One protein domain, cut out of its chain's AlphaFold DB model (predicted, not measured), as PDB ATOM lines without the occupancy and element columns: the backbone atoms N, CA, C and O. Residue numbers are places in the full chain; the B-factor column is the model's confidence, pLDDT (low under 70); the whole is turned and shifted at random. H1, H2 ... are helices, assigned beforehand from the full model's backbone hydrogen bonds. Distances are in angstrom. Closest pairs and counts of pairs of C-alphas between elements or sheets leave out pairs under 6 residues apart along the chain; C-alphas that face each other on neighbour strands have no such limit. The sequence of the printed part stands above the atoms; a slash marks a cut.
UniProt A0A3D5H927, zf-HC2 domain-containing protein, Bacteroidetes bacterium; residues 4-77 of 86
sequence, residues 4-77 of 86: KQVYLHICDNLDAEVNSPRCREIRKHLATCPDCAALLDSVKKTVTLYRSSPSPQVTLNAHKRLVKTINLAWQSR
ATOM      1  N   LYS A   4     -41.506  -5.196  49.405       81.88
ATOM      2  CA  LYS A   4     -41.117  -4.825  50.783       81.88
ATOM      3  C   LYS A   4     -39.596  -4.723  50.972       81.88
ATOM      4  O   LYS A   4     -39.123  -3.888  51.733       81.88
ATOM      5  N   GLN A   5     -38.822  -5.559  50.281       81.06
ATOM      6  CA  GLN A   5     -37.358  -5.553  50.368       81.06
ATOM      7  C   GLN A   5     -36.738  -4.400  49.566       81.06
ATOM      8  O   GLN A   5     -35.686  -3.899  49.957       81.06
ATOM      9  N   VAL A   6     -37.397  -3.971  48.483       80.31
ATOM     10  CA  VAL A   6     -37.020  -2.780  47.704       80.31
ATOM     11  C   VAL A   6     -37.228  -1.524  48.527       80.31
ATOM     12  O   VAL A   6     -36.302  -0.733  48.645       80.31
ATOM     13  N   TYR A   7     -38.408  -1.387  49.141       74.62
ATOM     14  CA  TYR A   7     -38.734  -0.268  50.022       74.62
ATOM     15  C   TYR A   7     -37.681  -0.096  51.123       74.62
ATOM     16  O   TYR A   7     -37.059   0.957  51.217       74.62
ATOM     17  N   LEU A   8     -37.418  -1.165  51.887       72.69
ATOM     18  CA  LEU A   8     -36.432  -1.130  52.968       72.69
ATOM     19  C   LEU A   8     -35.046  -0.741  52.450       72.69
ATOM     20  O   LEU A   8     -34.384   0.094  53.043       72.69
ATOM     21  N   HIS A   9     -34.616  -1.272  51.303       72.88
ATOM     22  CA  HIS A   9     -33.306  -0.915  50.773       72.88
ATOM     23  C   HIS A   9     -33.226   0.536  50.286       72.88
ATOM     24  O   HIS A   9     -32.214   1.173  50.543       72.88
ATOM     25  N   ILE A  10     -34.256   1.068  49.621       70.50
ATOM     26  CA  ILE A  10     -34.280   2.480  49.197       70.50
ATOM     27  C   ILE A  10     -34.193   3.406  50.420       70.50
ATOM     28  O   ILE A  10     -33.458   4.387  50.378       70.50
ATOM     29  N   CYS A  11     -34.898   3.079  51.508       59.97
ATOM     30  CA  CYS A  11     -34.862   3.852  52.750       59.97
ATOM     31  C   CYS A  11     -33.528   3.714  53.504       59.97
ATOM     32  O   CYS A  11     -33.017   4.707  54.013       59.97
ATOM     33  N   ASP A  12     -32.953   2.511  53.541       62.62
ATOM     34  CA  ASP A  12     -31.753   2.204  54.329       62.62
ATOM     35  C   ASP A  12     -30.433   2.524  53.593       62.62
ATOM     36  O   ASP A  12     -29.370   2.503  54.208       62.62
ATOM     37  N   ASN A  13     -30.453   2.748  52.269       60.72
ATOM     38  CA  ASN A  13     -29.244   2.772  51.426       60.72
ATOM     39  C   ASN A  13     -29.193   3.956  50.445       60.72
ATOM     40  O   ASN A  13     -28.843   3.781  49.277       60.72
ATOM     41  N   LEU A  14     -29.481   5.173  50.911       56.31
ATOM     42  CA  LEU A  14     -29.178   6.382  50.128       56.31
ATOM     43  C   LEU A  14     -27.661   6.616  49.949       56.31
ATOM     44  O   LEU A  14     -27.271   7.269  48.986       56.31
ATOM     45  N   ASP A  15     -26.828   6.022  50.814       54.44
ATOM     46  CA  ASP A  15     -25.362   6.184  50.840       54.44
ATOM     47  C   ASP A  15     -24.569   4.905  50.476       54.44
ATOM     48  O   ASP A  15     -23.351   4.857  50.647       54.44
ATOM     49  N   ALA A  16     -25.218   3.835  50.002       57.00
ATOM     50  CA  ALA A  16     -24.528   2.562  49.752       57.00
ATOM     51  C   ALA A  16     -23.834   2.484  48.381       57.00
ATOM     52  O   ALA A  16     -24.236   3.126  47.408       57.00
ATOM     53  N   GLU A  17     -22.821   1.615  48.277       58.06
ATOM     54  CA  GLU A  17     -22.130   1.325  47.019       58.06
ATOM     55  C   GLU A  17     -23.101   0.864  45.918       58.06
ATOM     56  O   GLU A  17     -23.685  -0.226  45.959       58.06
ATOM     57  N   VAL A  18     -23.194   1.679  44.865       61.28
ATOM     58  CA  VAL A  18     -24.115   1.538  43.719       61.28
ATOM     59  C   VAL A  18     -23.952   0.205  42.959       61.28
ATOM     60  O   VAL A  18     -24.851  -0.223  42.219       61.28
ATOM     61  N   ASN A  19     -22.836  -0.500  43.165       65.38
ATOM     62  CA  ASN A  19     -22.466  -1.724  42.452       65.38
ATOM     63  C   ASN A  19     -22.632  -3.026  43.250       65.38
ATOM     64  O   ASN A  19     -22.294  -4.093  42.730       65.38
ATOM     65  N   SER A  20     -23.203  -2.981  44.458       76.06
ATOM     66  CA  SER A  20     -23.459  -4.206  45.222       76.06
ATOM     67  C   SER A  20     -24.399  -5.177  44.468       76.06
ATOM     68  O   SER A  20     -25.280  -4.740  43.710       76.06
ATOM     69  N   PRO A  21     -24.275  -6.510  44.669       79.19
ATOM     70  CA  PRO A  21     -25.205  -7.491  44.096       79.19
ATOM     71  C   PRO A  21     -26.674  -7.170  44.401       79.19
ATOM     72  O   PRO A  21     -27.533  -7.293  43.527       79.19
ATOM     73  N   ARG A  22     -26.939  -6.652  45.605       77.44
ATOM     74  CA  ARG A  22     -28.265  -6.228  46.055       77.44
ATOM     75  C   ARG A  22     -28.802  -5.041  45.252       77.44
ATOM     76  O   ARG A  22     -29.953  -5.075  44.821       77.44
ATOM     77  N   CYS A  23     -27.972  -4.037  44.957       78.12
ATOM     78  CA  CYS A  23     -28.376  -2.925  44.093       78.12
ATOM     79  C   CYS A  23     -28.723  -3.391  42.668       78.12
ATOM     80  O   CYS A  23     -29.654  -2.857  42.063       78.12
ATOM     81  N   ARG A  24     -28.030  -4.406  42.122       82.44
ATOM     82  CA  ARG A  24     -28.396  -4.990  40.815       82.44
ATOM     83  C   ARG A  24     -29.768  -5.652  40.837       82.44
ATOM     84  O   ARG A  24     -30.545  -5.436  39.910       82.44
ATOM     85  N   GLU A  25     -30.080  -6.441  41.863       87.00
ATOM     86  CA  GLU A  25     -31.407  -7.058  41.995       87.00
ATOM     87  C   GLU A  25     -32.512  -6.008  42.096       87.00
ATOM     88  O   GLU A  25     -33.569  -6.152  41.482       87.00
ATOM     89  N   ILE A  26     -32.237  -4.913  42.803       86.62
ATOM     90  CA  ILE A  26     -33.176  -3.804  42.947       86.62
ATOM     91  C   ILE A  26     -33.438  -3.103  41.627       86.62
ATOM     92  O   ILE A  26     -34.599  -2.919  41.267       86.62
ATOM     93  N   ARG A  27     -32.388  -2.810  40.854       85.62
ATOM     94  CA  ARG A  27     -32.540  -2.268  39.498       85.62
ATOM     95  C   ARG A  27     -33.380  -3.179  38.606       85.62
ATOM     96  O   ARG A  27     -34.261  -2.683  37.912       85.62
ATOM     97  N   LYS A  28     -33.156  -4.499  38.657       90.25
ATOM     98  CA  LYS A  28     -33.953  -5.465  37.881       90.25
ATOM     99  C   LYS A  28     -35.438  -5.397  38.236       90.25
ATOM    100  O   LYS A  28     -36.267  -5.364  37.341       90.25
ATOM    101  N   HIS A  29     -35.778  -5.342  39.521       92.44
ATOM    102  CA  HIS A  29     -37.179  -5.276  39.943       92.44
ATOM    103  C   HIS A  29     -37.841  -3.939  39.617       92.44
ATOM    104  O   HIS A  29     -38.990  -3.921  39.197       92.44
ATOM    105  N   LEU A  30     -37.127  -2.823  39.786       90.69
ATOM    106  CA  LEU A  30     -37.633  -1.501  39.410       90.69
ATOM    107  C   LEU A  30     -37.945  -1.415  37.909       90.69
ATOM    108  O   LEU A  30     -38.878  -0.718  37.531       90.69
ATOM    109  N   ALA A  31     -37.214  -2.152  37.067       91.56
ATOM    110  CA  ALA A  31     -37.486  -2.226  35.634       91.56
ATOM    111  C   ALA A  31     -38.762  -3.016  35.284       91.56
ATOM    112  O   ALA A  31     -39.290  -2.855  34.188       91.56
ATOM    113  N   THR A  32     -39.255  -3.874  36.184       95.56
ATOM    114  CA  THR A  32     -40.388  -4.778  35.913       95.56
ATOM    115  C   THR A  32     -41.604  -4.545  36.812       95.56
ATOM    116  O   THR A  32     -42.637  -5.170  36.594       95.56
ATOM    117  N   CYS A  33     -41.502  -3.704  37.846       96.19
ATOM    118  CA  CYS A  33     -42.572  -3.445  38.809       96.19
ATOM    119  C   CYS A  33     -42.979  -1.960  38.789       96.19
ATOM    120  O   CYS A  33     -42.236  -1.127  39.322       96.19
ATOM    121  N   PRO A  34     -44.154  -1.617  38.225       93.69
ATOM    122  CA  PRO A  34     -44.596  -0.228  38.104       93.69
ATOM    123  C   PRO A  34     -44.812   0.448  39.465       93.69
ATOM    124  O   PRO A  34     -44.441   1.608  39.625       93.69
ATOM    125  N   ASP A  35     -45.307  -0.278  40.472       93.56
ATOM    126  CA  ASP A  35     -45.539   0.277  41.813       93.56
ATOM    127  C   ASP A  35     -44.234   0.729  42.480       93.56
ATOM    128  O   ASP A  35     -44.138   1.823  43.038       93.56
ATOM    129  N   CYS A  36     -43.186  -0.097  42.388       91.62
ATOM    130  CA  CYS A  36     -41.883   0.242  42.955       91.62
ATOM    131  C   CYS A  36     -41.188   1.360  42.167       91.62
ATOM    132  O   CYS A  36     -40.493   2.181  42.768       91.62
ATOM    133  N   ALA A  37     -41.377   1.417  40.846       90.75
ATOM    134  CA  ALA A  37     -40.879   2.516  40.024       90.75
ATOM    135  C   ALA A  37     -41.550   3.848  40.406       90.75
ATOM    136  O   ALA A  37     -40.858   4.837  40.653       90.75
ATOM    137  N   ALA A  38     -42.878   3.855  40.557       93.44
ATOM    138  CA  ALA A  38     -43.640   5.031  40.979       93.44
ATOM    139  C   ALA A  38     -43.259   5.503  42.392       93.44
ATOM    140  O   ALA A  38     -43.130   6.708  42.639       93.44
ATOM    141  N   LEU A  39     -43.021   4.566  43.317       90.06
ATOM    142  CA  LEU A  39     -42.488   4.869  44.646       90.06
ATOM    143  C   LEU A  39     -41.123   5.565  44.552       90.06
ATOM    144  O   LEU A  39     -40.934   6.623  45.153       90.06
ATOM    145  N   LEU A  40     -40.180   4.995  43.796       88.75
ATOM    146  CA  LEU A  40     -38.847   5.575  43.626       88.75
ATOM    147  C   LEU A  40     -38.921   6.989  43.037       88.75
ATOM    148  O   LEU A  40     -38.220   7.890  43.498       88.75
ATOM    149  N   ASP A  41     -39.778   7.203  42.046       90.94
ATOM    150  CA  ASP A  41     -39.966   8.520  41.445       90.94
ATOM    151  C   ASP A  41     -40.581   9.525  42.417       90.94
ATOM    152  O   ASP A  41     -40.171  10.686  42.442       90.94
ATOM    153  N   SER A  42     -41.510   9.086  43.265       92.50
ATOM    154  CA  SER A  42     -42.072   9.926  44.328       92.50
ATOM    155  C   SER A  42     -40.990  10.351  45.323       92.50
ATOM    156  O   SER A  42     -40.872  11.535  45.630       92.50
ATOM    157  N   VAL A  43     -40.126   9.423  45.748       88.69
ATOM    158  CA  VAL A  43     -38.983   9.725  46.628       88.69
ATOM    159  C   VAL A  43     -38.023  10.723  45.973       88.69
ATOM    160  O   VAL A  43     -37.648  11.711  46.607       88.69
ATOM    161  N   LYS A  44     -37.662  10.526  44.696       86.81
ATOM    162  CA  LYS A  44     -36.803  11.468  43.953       86.81
ATOM    163  C   LYS A  44     -37.403  12.870  43.912       86.81
ATOM    164  O   LYS A  44     -36.695  13.836  44.175       86.81
ATOM    165  N   LYS A  45     -38.700  12.984  43.610       91.81
ATOM    166  CA  LYS A  45     -39.412  14.271  43.579       91.81
ATOM    167  C   LYS A  45     -39.376  14.956  44.942       91.81
ATOM    168  O   LYS A  45     -39.048  16.136  45.004       91.81
ATOM    169  N   THR A  46     -39.624  14.217  46.023       90.94
ATOM    170  CA  THR A  46     -39.523  14.746  47.390       90.94
ATOM    171  C   THR A  46     -38.121  15.284  47.678       90.94
ATOM    172  O   THR A  46     -37.985  16.417  48.134       90.94
ATOM    173  N   VAL A  47     -37.064  14.534  47.347       86.50
ATOM    174  CA  VAL A  47     -35.673  14.999  47.510       86.50
ATOM    175  C   VAL A  47     -35.406  16.263  46.687       86.50
ATOM    176  O   VAL A  47     -34.812  17.208  47.204       86.50
ATOM    177  N   THR A  48     -35.860  16.315  45.433       89.19
ATOM    178  CA  THR A  48     -35.722  17.506  44.582       89.19
ATOM    179  C   THR A  48     -36.398  18.725  45.205       89.19
ATOM    180  O   THR A  48     -35.778  19.786  45.261       89.19
ATOM    181  N   LEU A  49     -37.618  18.577  45.730       91.62
ATOM    182  CA  LEU A  49     -38.336  19.661  46.405       91.62
ATOM    183  C   LEU A  49     -37.540  20.186  47.605       91.62
ATOM    184  O   LEU A  49     -37.267  21.383  47.675       91.62
ATOM    185  N   TYR A  50     -37.072  19.301  48.490       87.50
ATOM    186  CA  TYR A  50     -36.254  19.703  49.639       87.50
ATOM    187  C   TYR A  50     -34.960  20.418  49.237       87.50
ATOM    188  O   TYR A  50     -34.563  21.369  49.903       87.50
ATOM    189  N   ARG A  51     -34.306  19.994  48.148       85.00
ATOM    190  CA  ARG A  51     -33.077  20.638  47.645       85.00
ATOM    191  C   ARG A  51     -33.334  21.986  46.978       85.00
ATOM    192  O   ARG A  51     -32.424  22.807  46.940       85.00
ATOM    193  N   SER A  52     -34.528  22.192  46.425       87.75
ATOM    194  CA  SER A  52     -34.930  23.460  45.804       87.75
ATOM    195  C   SER A  52     -35.336  24.528  46.822       87.75
ATOM    196  O   SER A  52     -35.322  25.715  46.503       87.75
ATOM    197  N   SER A  53     -35.669  24.118  48.049       83.75
ATOM    198  CA  SER A  53     -35.966  25.048  49.132       83.75
ATOM    199  C   SER A  53     -34.729  25.880  49.490       83.75
ATOM    200  O   SER A  53     -33.630  25.324  49.576       83.75
ATOM    201  N   PRO A  54     -34.882  27.193  49.747       82.31
ATOM    202  CA  PRO A  54     -33.778  28.040  50.179       82.31
ATOM    203  C   PRO A  54     -33.104  27.445  51.417       82.31
ATOM    204  O   PRO A  54     -33.725  27.301  52.471       82.31
ATOM    205  N   SER A  55     -31.826  27.092  51.296       77.62
ATOM    206  CA  SER A  55     -31.057  26.647  52.451       77.62
ATOM    207  C   SER A  55     -30.749  27.849  53.348       77.62
ATOM    208  O   SER A  55     -30.354  28.896  52.818       77.62
ATOM    209  N   PRO A  56     -30.855  27.724  54.683       81.06
ATOM    210  CA  PRO A  56     -30.390  28.773  55.576       81.06
ATOM    211  C   PRO A  56     -28.920  29.079  55.276       81.06
ATOM    212  O   PRO A  56     -28.091  28.174  55.166       81.06
ATOM    213  N   GLN A  57     -28.604  30.363  55.106       81.75
ATOM    214  CA  GLN A  57     -27.241  30.803  54.835       81.75
ATOM    215  C   GLN A  57     -26.392  30.559  56.084       81.75
ATOM    216  O   GLN A  57     -26.572  31.202  57.118       81.75
ATOM    217  N   VAL A  58     -25.473  29.602  55.996       86.06
ATOM    218  CA  VAL A  58     -24.529  29.302  57.071       86.06
ATOM    219  C   VAL A  58     -23.281  30.142  56.844       86.06
ATOM    220  O   VAL A  58     -22.742  30.185  55.738       86.06
ATOM    221  N   THR A  59     -22.781  30.807  57.885       93.31
ATOM    222  CA  THR A  59     -21.532  31.566  57.750       93.31
ATOM    223  C   THR A  59     -20.376  30.631  57.386       93.31
ATOM    224  O   THR A  59     -20.295  29.497  57.869       93.31
ATOM    225  N   LEU A  60     -19.424  31.121  56.585       90.94
ATOM    226  CA  LEU A  60     -18.228  30.353  56.211       90.94
ATOM    227  C   LEU A  60     -17.478  29.813  57.439       90.94
ATOM    228  O   LEU A  60     -16.934  28.711  57.401       90.94
ATOM    229  N   ASN A  61     -17.479  30.557  58.547       95.31
ATOM    230  CA  ASN A  61     -16.845  30.143  59.798       95.31
ATOM    231  C   ASN A  61     -17.575  28.970  60.463       95.31
ATOM    232  O   ASN A  61     -16.925  28.028  60.919       95.31
ATOM    233  N   ALA A  62     -18.911  28.993  60.498       93.62
ATOM    234  CA  ALA A  62     -19.700  27.878  61.011       93.62
ATOM    235  C   ALA A  62     -19.528  26.624  60.136       93.62
ATOM    236  O   ALA A  62     -19.275  25.547  60.677       93.62
ATOM    237  N   HIS A  63     -19.533  26.773  58.807       91.69
ATOM    238  CA  HIS A  63     -19.252  25.677  57.875       91.69
ATOM    239  C   HIS A  63     -17.857  25.066  58.107       91.69
ATOM    240  O   HIS A  63     -17.726  23.855  58.282       91.69
ATOM    241  N   LYS A  64     -16.804  25.895  58.181       95.00
ATOM    242  CA  LYS A  64     -15.423  25.439  58.432       95.00
ATOM    243  C   LYS A  64     -15.290  24.680  59.752       95.00
ATOM    244  O   LYS A  64     -14.640  23.636  59.792       95.00
ATOM    245  N   ARG A  65     -15.904  25.187  60.827       96.12
ATOM    246  CA  ARG A  65     -15.903  24.522  62.139       96.12
ATOM    247  C   ARG A  65     -16.594  23.165  62.071       96.12
ATOM    248  O   ARG A  65     -16.017  22.188  62.535       96.12
ATOM    249  N   LEU A  66     -17.774  23.101  61.454       93.69
ATOM    250  CA  LEU A  66     -18.532  21.862  61.301       93.69
ATOM    251  C   LEU A  66     -17.732  20.803  60.533       93.69
ATOM    252  O   LEU A  66     -17.539  19.702  61.044       93.69
ATOM    253  N   VAL A  67     -17.212  21.144  59.350       93.81
ATOM    254  CA  VAL A  67     -16.421  20.214  58.523       93.81
ATOM    255  C   VAL A  67     -15.176  19.731  59.266       93.81
ATOM    256  O   VAL A  67     -14.875  18.538  59.247       93.81
ATOM    257  N   LYS A  68     -14.475  20.624  59.980       95.56
ATOM    258  CA  LYS A  68     -13.327  20.243  60.815       95.56
ATOM    259  C   LYS A  68     -13.730  19.217  61.876       95.56
ATOM    260  O   LYS A  68     -13.055  18.202  62.015       95.56
ATOM    261  N   THR A  69     -14.820  19.457  62.602       94.81
ATOM    262  CA  THR A  69     -15.311  18.538  63.639       94.81
ATOM    263  C   THR A  69     -15.729  17.188  63.058       94.81
ATOM    264  O   THR A  69     -15.364  16.158  63.618       94.81
ATOM    265  N   ILE A  70     -16.438  17.176  61.924       93.00
ATOM    266  CA  ILE A  70     -16.829  15.938  61.233       93.00
ATOM    267  C   ILE A  70     -15.589  15.133  60.835       93.00
ATOM    268  O   ILE A  70     -15.521  13.946  61.140       93.00
ATOM    269  N   ASN A  71     -14.586  15.775  60.229       92.69
ATOM    270  CA  ASN A  71     -13.349  15.108  59.820       92.69
ATOM    271  C   ASN A  71     -12.593  14.499  61.005       92.69
ATOM    272  O   ASN A  71     -12.156  13.353  60.922       92.69
ATOM    273  N   LEU A  72     -12.473  15.234  62.115       92.62
ATOM    274  CA  LEU A  72     -11.852  14.716  63.339       92.62
ATOM    275  C   LEU A  72     -12.616  13.496  63.873       92.62
ATOM    276  O   LEU A  72     -12.009  12.475  64.190       92.62
ATOM    277  N   ALA A  73     -13.948  13.567  63.906       89.31
ATOM    278  CA  ALA A  73     -14.782  12.453  64.341       89.31
ATOM    279  C   ALA A  73     -14.646  11.234  63.412       89.31
ATOM    280  O   ALA A  73     -14.581  10.104  63.893       89.31
ATOM    281  N   TRP A  74     -14.576  11.436  62.094       85.12
ATOM    282  CA  TRP A  74     -14.409  10.360  61.110       85.12
ATOM    283  C   TRP A  74     -13.065   9.647  61.233       85.12
ATOM    284  O   TRP A  74     -13.031   8.424  61.138       85.12
ATOM    285  N   GLN A  75     -11.984  10.374  61.520       84.06
ATOM    286  CA  GLN A  75     -10.661   9.783  61.761       84.06
ATOM    287  C   GLN A  75     -10.644   8.867  62.991       84.06
ATOM    288  O   GLN A  75      -9.924   7.875  63.010       84.06
ATOM    289  N   SER A  76     -11.462   9.177  63.998       79.06
ATOM    290  CA  SER A  76     -11.599   8.362  65.211       79.06
ATOM    291  C   SER A  76     -12.595   7.201  65.099       79.06
ATOM    292  O   SER A  76     -12.710   6.420  66.044       79.06
ATOM    293  N   ARG A  77     -13.340   7.062  63.988       73.00
ATOM    294  CA  ARG A  77     -14.315   5.968  63.868       73.00
ATOM    295  C   ARG A  77     -13.609   4.647  63.542       73.00
ATOM    296  O   ARG A  77     -12.834   4.601  62.586       73.00
TER     297      ARG A  77
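This is residues 4 to 77 of the 86 residues of the protein "zf-HC2 domain-containing protein" of Bacteroidetes bacterium (UniProt A0A3D5H927). What shape does the model show? It is an open U with an empty middle: H1, H2 and the first part of H3 make a small head at one end, H3 runs away from it as the base, and H4 stands as a free arm at the other end, folded back beyond a link. What is it made of? The printed part has 74 residues with four named helices, H1, H2, H3 and H4 in that order, and no named strand; the class is all helix. How spread out is it? It is only just extended, close to loose, with a radius of gyration of the C-alphas of 17.3 A, and its C-alphas span 48 by 32 by 17 A, an outline only just flat.

How does the first helix, H1, residues 4 to 12, stand to H2, residues 21 to 32? They are close but not clearly touching, the closest C-alphas being those of Val 6 and Ile 26, 6.2 A apart. They run opposite ways at a steep tilt of 58 degrees. What does H3, residues 34 to 52, touch? With residues 36 to 40 alone it only just touches H1, with 3 pairs of C-alphas within 8 A, the closest those of Val 6 and Cys 36 at 7.4 A; the two run the same way at a shallow tilt of 17 degrees. H2 and H3 touch only at the corner by their link, the closest C-alphas being those of Leu 30 and Ala 37 at 5.2 A, and their lines are only just about perpendicular at 73 degrees. Where is H4, residues 60 to 75? It touches no helix and is apart from H1, H2 and H3. Do the backbones hold the helical pattern? In H1, H3 and H4 every O i to N i+4 pair is within hydrogen-bond range; in H2 it is 7 of 8.

Where does the first helix begin? C-alpha 4 of H1 is at (-41.117, -4.825, 50.783). How long are the longer helices? From first to last C-alpha, H2 measures 17.5 A, H3 26.7 A and H4 22.6 A. Where do H3 and H4 end? C-alpha 52 is at (-34.930, 23.460, 45.804) and C-alpha 75 at (-10.661, 9.783, 61.761).

How far does it reach? The two C-alphas farthest apart, those of Thr 32 and Asn 61, are 48.4 A apart. Which residues stand free, and how are the links? Residues 14 to 21 and 44 to 77 stand free; the link from H2 to H3 is tight, and those from H1 to H2 and from H3 to H4 are short. Is there a cut or low confidence? The printed part has no cut; its mean pLDDT is 83.9, and residues 11 to 19 are under 70.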